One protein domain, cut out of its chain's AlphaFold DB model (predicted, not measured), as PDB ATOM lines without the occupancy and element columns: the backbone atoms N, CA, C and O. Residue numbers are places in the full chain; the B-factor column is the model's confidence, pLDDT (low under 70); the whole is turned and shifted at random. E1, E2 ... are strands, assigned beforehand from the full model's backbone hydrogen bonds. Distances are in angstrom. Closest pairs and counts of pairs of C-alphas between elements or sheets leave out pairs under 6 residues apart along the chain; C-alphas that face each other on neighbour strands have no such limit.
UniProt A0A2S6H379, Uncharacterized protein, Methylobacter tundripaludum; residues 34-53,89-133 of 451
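What this domain is: This is residues 34 to 53 and 89 to 133 of the 451 residues of an uncharacterized protein of Methylobacter tundripaludum (UniProt A0A2S6H379). The model has little regular structure: a loose rod, mostly of loops, with two small strand pairs, E1 with E2 and the hairpin E3 and E4. Residues 89 to 96 stretch out to one end, and the loop of residues 113 to 133 makes the other. The printed part has 65 residues and, in chain order, strands E1, E2, E3 and E4, with no named helix; its class is all strand, though only 14 residues are in named elements. The radius of gyration of the C-alphas is 14.8 A, and the spans are 54 by 22 by 17 A.

How they stand to each other: E1, residues 38 to 42, is antiparallel to E2, residues 97 to 99, with N 38 and O 99 3.1 A apart. A tight link leads to E3, residues 105 to 107, which forms an antiparallel hairpin with E4, residues 110 to 112; N 105 and O 112 are 2.8 A apart. Residues 35 to 36 pair with 110 to 111 of E4, antiparallel. E1 and E3 are apart.

Where its parts are: E1 starts at C-alpha 38 (236.521, 131.987, 157.582) and spans 12.7 A. E2 spans 6.2 A, E3 and E4 6.4 A each; E4 ends at C-alpha 112 (230.835, 143.345, 156.501).

The domain as a whole: The C-alphas of Ser 89 and Pro 120 are farthest apart, 54.3 A. Residues 54 to 88 are not printed, a gap of 25.3 A between C-alphas 53 and 89. Confidence is under 70 in 25 residues, among them 41 to 53 and 89 to 96.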
ATOM      1  N   THR A  34     234.177 144.307 151.974       68.75
ATOM      2  CA  THR A  34     233.755 142.913 152.169       68.75
ATOM      3  C   THR A  34     234.881 141.930 151.877       68.75
ATOM      4  O   THR A  34     235.589 142.060 150.883       68.75
ATOM      5  N   TYR A  35     235.060 140.941 152.756       80.56
ATOM      6  CA  TYR A  35     235.967 139.812 152.533       80.56
ATOM      7  C   TYR A  35     235.315 138.503 152.995       80.56
ATOM      8  O   TYR A  35     234.399 138.527 153.818       80.56
ATOM      9  N   SER A  36     235.760 137.362 152.468       77.31
ATOM     10  CA  SER A  36     235.174 136.057 152.803       77.31
ATOM     11  C   SER A  36     235.374 135.709 154.280       77.31
ATOM     12  O   SER A  36     236.490 135.747 154.801       77.31
ATOM     13  N   ALA A  37     234.290 135.343 154.960       77.88
ATOM     14  CA  ALA A  37     234.338 134.868 156.332       77.88
ATOM     15  C   ALA A  37     235.005 133.490 156.389       77.88
ATOM     16  O   ALA A  37     234.773 132.629 155.539       77.88
ATOM     17  N   THR A  38     235.829 133.267 157.408       75.38
ATOM     18  CA  THR A  38     236.521 131.987 157.582       75.38
ATOM     19  C   THR A  38     235.633 131.058 158.396       75.38
ATOM     20  O   THR A  38     235.181 131.422 159.489       75.38
ATOM     21  N   LEU A  39     235.374 129.865 157.863       71.19
ATOM     22  CA  LEU A  39     234.628 128.828 158.563       71.19
ATOM     23  C   LEU A  39     235.504 128.260 159.683       71.19
ATOM     24  O   LEU A  39     236.616 127.799 159.425       71.19
ATOM     25  N   LYS A  40     235.021 128.316 160.926       72.06
ATOM     26  CA  LYS A  40     235.682 127.673 162.063       72.06
ATOM     27  C   LYS A  40     234.898 126.439 162.477       72.06
ATOM     28  O   LYS A  40     233.688 126.511 162.699       72.06
ATOM     29  N   TYR A  41     235.608 125.327 162.608       63.38
ATOM     30  CA  TYR A  41     235.064 124.097 163.157       63.38
ATOM     31  C   TYR A  41     235.376 124.035 164.649       63.38
ATOM     32  O   TYR A  41     236.521 124.193 165.076       63.38
ATOM     33  N   TYR A  42     234.330 123.810 165.433       56.34
ATOM     34  CA  TYR A  42     234.431 123.563 166.861       56.34
ATOM     35  C   TYR A  42     234.060 122.110 167.119       56.34
ATOM     36  O   TYR A  42     233.131 121.583 166.495       56.34
ATOM     37  N   ASP A  43     234.783 121.461 168.026       65.88
ATOM     38  CA  ASP A  43     234.316 120.192 168.568       65.88
ATOM     39  C   ASP A  43     233.109 120.416 169.505       65.88
ATOM     40  O   ASP A  43     232.733 121.539 169.849       65.88
ATOM     41  N   HIS A  44     232.487 119.321 169.937       53.97
ATOM     42  CA  HIS A  44     231.356 119.343 170.868       53.97
ATOM     43  C   HIS A  44     231.694 119.907 172.264       53.97
ATOM     44  O   HIS A  44     230.785 120.141 173.059       53.97
ATOM     45  N   LEU A  45     232.978 120.124 172.565       66.38
ATOM     46  CA  LEU A  45     233.479 120.696 173.815       66.38
ATOM     47  C   LEU A  45     233.830 122.186 173.668       66.38
ATOM     48  O   LEU A  45     234.254 122.814 174.636       66.38
ATOM     49  N   GLY A  46     233.627 122.772 172.481       62.12
ATOM     50  CA  GLY A  46     233.936 124.171 172.195       62.12
ATOM     51  C   GLY A  46     235.416 124.441 171.915       62.12
ATOM     52  O   GLY A  46     235.813 125.607 171.843       62.12
ATOM     53  N   ASN A  47     236.238 123.407 171.727       68.38
ATOM     54  CA  ASN A  47     237.633 123.574 171.340       68.38
ATOM     55  C   ASN A  47     237.735 123.891 169.846       68.38
ATOM     56  O   ASN A  47     237.048 123.306 169.007       68.38
ATOM     57  N   HIS A  48     238.621 124.828 169.515       55.50
ATOM     58  CA  HIS A  48     238.892 125.231 168.141       55.50
ATOM     59  C   HIS A  48     239.741 124.170 167.431       55.50
ATOM     60  O   HIS A  48     240.883 123.925 167.825       55.50
ATOM     61  N   LEU A  49     239.212 123.579 166.362       58.59
ATOM     62  CA  LEU A  49     239.959 122.653 165.517       58.59
ATOM     63  C   LEU A  49     240.691 123.462 164.438       58.59
ATOM     64  O   LEU A  49     240.094 123.925 163.468       58.59
ATOM     65  N   SER A  50     241.994 123.676 164.623       45.03
ATOM     66  CA  SER A  50     242.847 124.352 163.640       45.03
ATOM     67  C   SER A  50     243.367 123.348 162.610       45.03
ATOM     68  O   SER A  50     244.495 122.883 162.739       45.03
ATOM     69  N   TYR A  51     242.574 123.014 161.591       50.19
ATOM     70  CA  TYR A  51     243.083 122.296 160.419       50.19
ATOM     71  C   TYR A  51     242.602 122.958 159.121       50.19
ATOM     72  O   TYR A  51     241.394 123.124 158.944       50.19
ATOM     73  N   PRO A  52     243.519 123.362 158.222       43.00
ATOM     74  CA  PRO A  52     243.178 123.666 156.843       43.00
ATOM     75  C   PRO A  52     242.999 122.337 156.096       43.00
ATOM     76  O   PRO A  52     243.919 121.523 156.039       43.00
ATOM     77  N   ASP A  53     241.798 122.101 155.577       39.78
ATOM     78  CA  ASP A  53     241.487 120.943 154.742       39.78
ATOM     79  C   ASP A  53     242.176 121.070 153.376       39.78
ATOM     80  O   ASP A  53     241.753 121.851 152.528       39.78
ATOM     81  N   SER A  89     220.800 107.345 164.803       37.34
ATOM     82  CA  SER A  89     221.618 108.373 164.160       37.34
ATOM     83  C   SER A  89     221.521 109.673 164.966       37.34
ATOM     84  O   SER A  89     220.600 110.472 164.792       37.34
ATOM     85  N   VAL A  90     222.481 109.900 165.864       42.50
ATOM     86  CA  VAL A  90     222.714 111.238 166.415       42.50
ATOM     87  C   VAL A  90     223.350 112.060 165.297       42.50
ATOM     88  O   VAL A  90     224.537 111.931 165.005       42.50
ATOM     89  N   ALA A  91     222.534 112.854 164.607       36.75
ATOM     90  CA  ALA A  91     223.025 113.845 163.666       36.75
ATOM     91  C   ALA A  91     223.747 114.939 164.464       36.75
ATOM     92  O   ALA A  91     223.120 115.854 164.996       36.75
ATOM     93  N   TYR A  92     225.072 114.832 164.577       44.38
ATOM     94  CA  TYR A  92     225.883 115.938 165.070       44.38
ATOM     95  C   TYR A  92     225.811 117.049 164.030       44.38
ATOM     96  O   TYR A  92     226.406 116.977 162.957       44.38
ATOM     97  N   THR A  93     225.000 118.058 164.331       38.03
ATOM     98  CA  THR A  93     224.921 119.257 163.507       38.03
ATOM     99  C   THR A  93     226.171 120.062 163.832       38.03
ATOM    100  O   THR A  93     226.216 120.749 164.850       38.03
ATOM    101  N   TYR A  94     227.220 119.923 163.020       47.56
ATOM    102  CA  TYR A  94     228.378 120.806 163.109       47.56
ATOM    103  C   TYR A  94     227.910 122.204 162.702       47.56
ATOM    104  O   TYR A  94     227.748 122.508 161.522       47.56
ATOM    105  N   GLY A  95     227.613 123.037 163.698       47.38
ATOM    106  CA  GLY A  95     227.334 124.448 163.492       47.38
ATOM    107  C   GLY A  95     228.617 125.129 163.043       47.38
ATOM    108  O   GLY A  95     229.425 125.528 163.875       47.38
ATOM    109  N   GLY A  96     228.823 125.223 161.731       57.84
ATOM    110  CA  GLY A  96     229.888 126.035 161.163       57.84
ATOM    111  C   GLY A  96     229.636 127.495 161.521       57.84
ATOM    112  O   GLY A  96     228.794 128.154 160.912       57.84
ATOM    113  N   LEU A  97     230.328 127.993 162.542       73.31
ATOM    114  CA  LEU A  97     230.305 129.408 162.870       73.31
ATOM    115  C   LEU A  97     231.311 130.092 161.950       73.31
ATOM    116  O   LEU A  97     232.526 129.916 162.063       73.31
ATOM    117  N   TYR A  98     230.790 130.869 161.008       78.88
ATOM    118  CA  TYR A  98     231.598 131.829 160.277       78.88
ATOM    119  C   TYR A  98     232.142 132.852 161.271       78.88
ATOM    120  O   TYR A  98     231.427 133.321 162.159       78.88
ATOM    121  N   SER A  99     233.417 133.187 161.136       84.62
ATOM    122  CA  SER A  99     234.049 134.223 161.944       84.62
ATOM    123  C   SER A  99     234.761 135.222 161.048       84.62
ATOM    124  O   SER A  99     235.257 134.872 159.975       84.62
ATOM    125  N   CYS A 100     234.812 136.470 161.507       84.50
ATOM    126  CA  CYS A 100     235.551 137.544 160.861       84.50
ATOM    127  C   CYS A 100     236.861 137.772 161.614       84.50
ATOM    128  O   CYS A 100     236.886 138.555 162.564       84.50
ATOM    129  N   PRO A 101     237.954 137.079 161.235       78.38
ATOM    130  CA  PRO A 101     239.212 137.122 161.984       78.38
ATOM    131  C   PRO A 101     239.844 138.517 162.078       78.38
ATOM    132  O   PRO A 101     240.696 138.738 162.931       78.38
ATOM    133  N   TYR A 102     239.413 139.466 161.244       81.31
ATOM    134  CA  TYR A 102     240.027 140.783 161.096       81.31
ATOM    135  C   TYR A 102     239.058 141.936 161.399       81.31
ATOM    136  O   TYR A 102     239.278 143.067 160.954       81.31
ATOM    137  N   GLY A 103     238.000 141.644 162.166       82.75
ATOM    138  CA  GLY A 103     236.932 142.577 162.522       82.75
ATOM    139  C   GLY A 103     235.746 142.544 161.552       82.75
ATOM    140  O   GLY A 103     235.801 141.917 160.499       82.75
ATOM    141  N   GLY A 104     234.661 143.226 161.924       87.38
ATOM    142  CA  GLY A 104     233.404 143.242 161.171       87.38
ATOM    143  C   GLY A 104     232.340 142.286 161.720       87.38
ATOM    144  O   GLY A 104     232.520 141.631 162.745       87.38
ATOM    145  N   THR A 105     231.194 142.250 161.048       86.38
ATOM    146  CA  THR A 105     230.049 141.380 161.352       86.38
ATOM    147  C   THR A 105     229.878 140.371 160.224       86.38
ATOM    148  O   THR A 105     229.995 140.727 159.054       86.38
ATOM    149  N   VAL A 106     229.596 139.114 160.552       85.69
ATOM    150  CA  VAL A 106     229.293 138.088 159.548       85.69
ATOM    151  C   VAL A 106     227.915 138.360 158.949       85.69
ATOM    152  O   VAL A 106     226.928 138.471 159.673       85.69
ATOM    153  N   SER A 107     227.842 138.412 157.624       89.06
ATOM    154  CA  SER A 107     226.605 138.447 156.850       89.06
ATOM    155  C   SER A 107     226.699 137.413 155.726       89.06
ATOM    156  O   SER A 107     227.305 137.657 154.682       89.06
ATOM    157  N   GLY A 108     226.116 136.232 155.950       87.94
ATOM    158  CA  GLY A 108     226.263 135.086 155.048       87.94
ATOM    159  C   GLY A 108     227.685 134.519 155.082       87.94
ATOM    160  O   GLY A 108     228.217 134.260 156.156       87.94
ATOM    161  N   SER A 109     228.301 134.348 153.911       81.81
ATOM    162  CA  SER A 109     229.696 133.903 153.762       81.81
ATOM    163  C   SER A 109     230.716 135.045 153.830       81.81
ATOM    164  O   SER A 109     231.897 134.810 153.592       81.81
ATOM    165  N   ASN A 110     230.282 136.278 154.111       82.25
ATOM    166  CA  ASN A 110     231.113 137.475 154.018       82.25
ATOM    167  C   ASN A 110     231.166 138.232 155.346       82.25
ATOM    168  O   ASN A 110     230.214 138.240 156.126       82.25
ATOM    169  N   CYS A 111     232.279 138.913 155.571       84.12
ATOM    170  CA  CYS A 111     232.478 139.874 156.641       84.12
ATOM    171  C   CYS A 111     232.172 141.276 156.127       84.12
ATOM    172  O   CYS A 111     232.757 141.706 155.137       84.12
ATOM    173  N   ILE A 112     231.251 141.967 156.796       86.44
ATOM    174  CA  ILE A 112     230.835 143.345 156.501       86.44
ATOM    175  C   ILE A 112     231.241 144.278 157.650       86.44
ATOM    176  O   ILE A 112     231.507 143.815 158.760       86.44
ATOM    177  N   ASN A 113     231.250 145.596 157.426       86.25
ATOM    178  CA  ASN A 113     231.613 146.613 158.434       86.25
ATOM    179  C   ASN A 113     233.024 146.437 159.013       86.25
ATOM    180  O   ASN A 113     233.267 146.632 160.207       86.25
ATOM    181  N   VAL A 114     233.956 146.015 158.170       84.88
ATOM    182  CA  VAL A 114     235.357 145.873 158.541       84.88
ATOM    183  C   VAL A 114     235.985 147.268 158.551       84.88
ATOM    184  O   VAL A 114     235.650 148.100 157.715       84.88
ATOM    185  N   ILE A 115     236.881 147.555 159.499       84.50
ATOM    186  CA  ILE A 115     237.561 148.859 159.560       84.50
ATOM    187  C   ILE A 115     238.315 149.087 158.242       84.50
ATOM    188  O   ILE A 115     239.206 148.307 157.907       84.50
ATOM    189  N   ALA A 116     237.974 150.137 157.498       80.81
ATOM    190  CA  ALA A 116     238.658 150.464 156.251       80.81
ATOM    191  C   ALA A 116     240.160 150.699 156.499       80.81
ATOM    192  O   ALA A 116     240.552 151.292 157.510       80.81
ATOM    193  N   CYS A 117     241.010 150.232 155.585       83.81
ATOM    194  CA  CYS A 117     242.437 150.523 155.673       83.81
ATOM    195  C   CYS A 117     242.686 152.005 155.379       83.81
ATOM    196  O   CYS A 117     242.154 152.557 154.417       83.81
ATOM    197  N   VAL A 118     243.495 152.658 156.213       84.56
ATOM    198  CA  VAL A 118     243.871 154.057 155.998       84.56
ATOM    199  C   VAL A 118     244.933 154.098 154.904       84.56
ATOM    200  O   VAL A 118     245.952 153.414 155.006       84.56
ATOM    201  N   ALA A 119     244.708 154.893 153.856       68.75
ATOM    202  CA  ALA A 119     245.681 155.067 152.781       68.75
ATOM    203  C   ALA A 119     247.067 155.444 153.357       68.75
ATOM    204  O   ALA A 119     247.133 156.306 154.238       68.75
ATOM    205  N   PRO A 120     248.171 154.813 152.900       75.94
ATOM    206  CA  PRO A 120     248.310 153.973 151.699       75.94
ATOM    207  C   PRO A 120     248.177 152.451 151.937       75.94
ATOM    208  O   PRO A 120     248.653 151.653 151.132       75.94
ATOM    209  N   GLN A 121     247.591 152.017 153.054       79.44
ATOM    210  CA  GLN A 121     247.486 150.594 153.383       79.44
ATOM    211  C   GLN A 121     246.350 149.908 152.610       79.44
ATOM    212  O   GLN A 121     245.267 150.465 152.450       79.44
ATOM    213  N   MET A 122     246.575 148.660 152.199       76.19
ATOM    214  CA  MET A 122     245.569 147.756 151.642       76.19
ATOM    215  C   MET A 122     245.387 146.532 152.535       76.19
ATOM    216  O   MET A 122     246.327 146.071 153.183       76.19
ATOM    217  N   ARG A 123     244.174 145.976 152.569       81.00
ATOM    218  CA  ARG A 123     243.900 144.748 153.316       81.00
ATOM    219  C   ARG A 123     244.508 143.567 152.565       81.00
ATOM    220  O   ARG A 123     244.082 143.255 151.459       81.00
ATOM    221  N   ASN A 124     245.506 142.922 153.155       78.06
ATOM    222  CA  ASN A 124     246.110 141.725 152.584       78.06
ATOM    223  C   ASN A 124     245.047 140.606 152.540       78.06
ATOM    224  O   ASN A 124     244.459 140.311 153.576       78.06
ATOM    225  N   PRO A 125     244.767 139.976 151.385       65.69
ATOM    226  CA  PRO A 125     243.688 138.991 151.269       65.69
ATOM    227  C   PRO A 125     243.966 137.686 152.032       65.69
ATOM    228  O   PRO A 125     243.034 136.961 152.361       65.69
ATOM    229  N   ILE A 126     245.235 137.397 152.335       68.75
ATOM    230  CA  ILE A 126     245.673 136.192 153.048       68.75
ATOM    231  C   ILE A 126     245.649 136.442 154.558       68.75
ATOM    232  O   ILE A 126     245.041 135.696 155.322       68.75
ATOM    233  N   THR A 127     246.305 137.515 155.001       76.38
ATOM    234  CA  THR A 127     246.467 137.815 156.435       76.38
ATOM    235  C   THR A 127     245.389 138.737 156.984       76.38
ATOM    236  O   THR A 127     245.400 139.020 158.176       76.38
ATOM    237  N   GLY A 128     244.543 139.303 156.120       72.69
ATOM    238  CA  GLY A 128     243.491 140.266 156.431       72.69
ATOM    239  C   GLY A 128     243.906 141.527 157.175       72.69
ATOM    240  O   GLY A 128     243.033 142.310 157.541       72.69
ATOM    241  N   GLN A 129     245.197 141.750 157.407       80.38
ATOM    242  CA  GLN A 129     245.697 142.969 158.024       80.38
ATOM    243  C   GLN A 129     245.819 144.081 156.984       80.38
ATOM    244  O   GLN A 129     246.054 143.818 155.807       80.38
ATOM    245  N   CYS A 130     245.679 145.331 157.422       82.75
ATOM    246  CA  CYS A 130     246.026 146.485 156.602       82.75
ATOM    247  C   CYS A 130     247.551 146.592 156.522       82.75
ATOM    248  O   CYS A 130     248.221 146.793 157.532       82.75
ATOM    249  N   GLN A 131     248.097 146.421 155.326       82.56
ATOM    250  CA  GLN A 131     249.526 146.438 155.044       82.56
ATOM    251  C   GLN A 131     249.787 147.431 153.918       82.56
ATOM    252  O   GLN A 131     248.999 147.532 152.981       82.56
ATOM    253  N   ILE A 132     250.895 148.161 153.978       79.25
ATOM    254  CA  ILE A 132     251.379 148.865 152.788       79.25
ATOM    255  C   ILE A 132     251.894 147.773 151.838       79.25
ATOM    256  O   ILE A 132     252.685 146.947 152.301       79.25
ATOM    257  N   PRO A 133     251.438 147.708 150.571       71.75
ATOM    258  CA  PRO A 133     251.933 146.721 149.619       71.75
ATOM    259  C   PRO A 133     253.455 146.796 149.568       71.75
ATOM    260  O   PRO A 133     254.015 147.861 149.299       71.75
TER     261      PRO A 133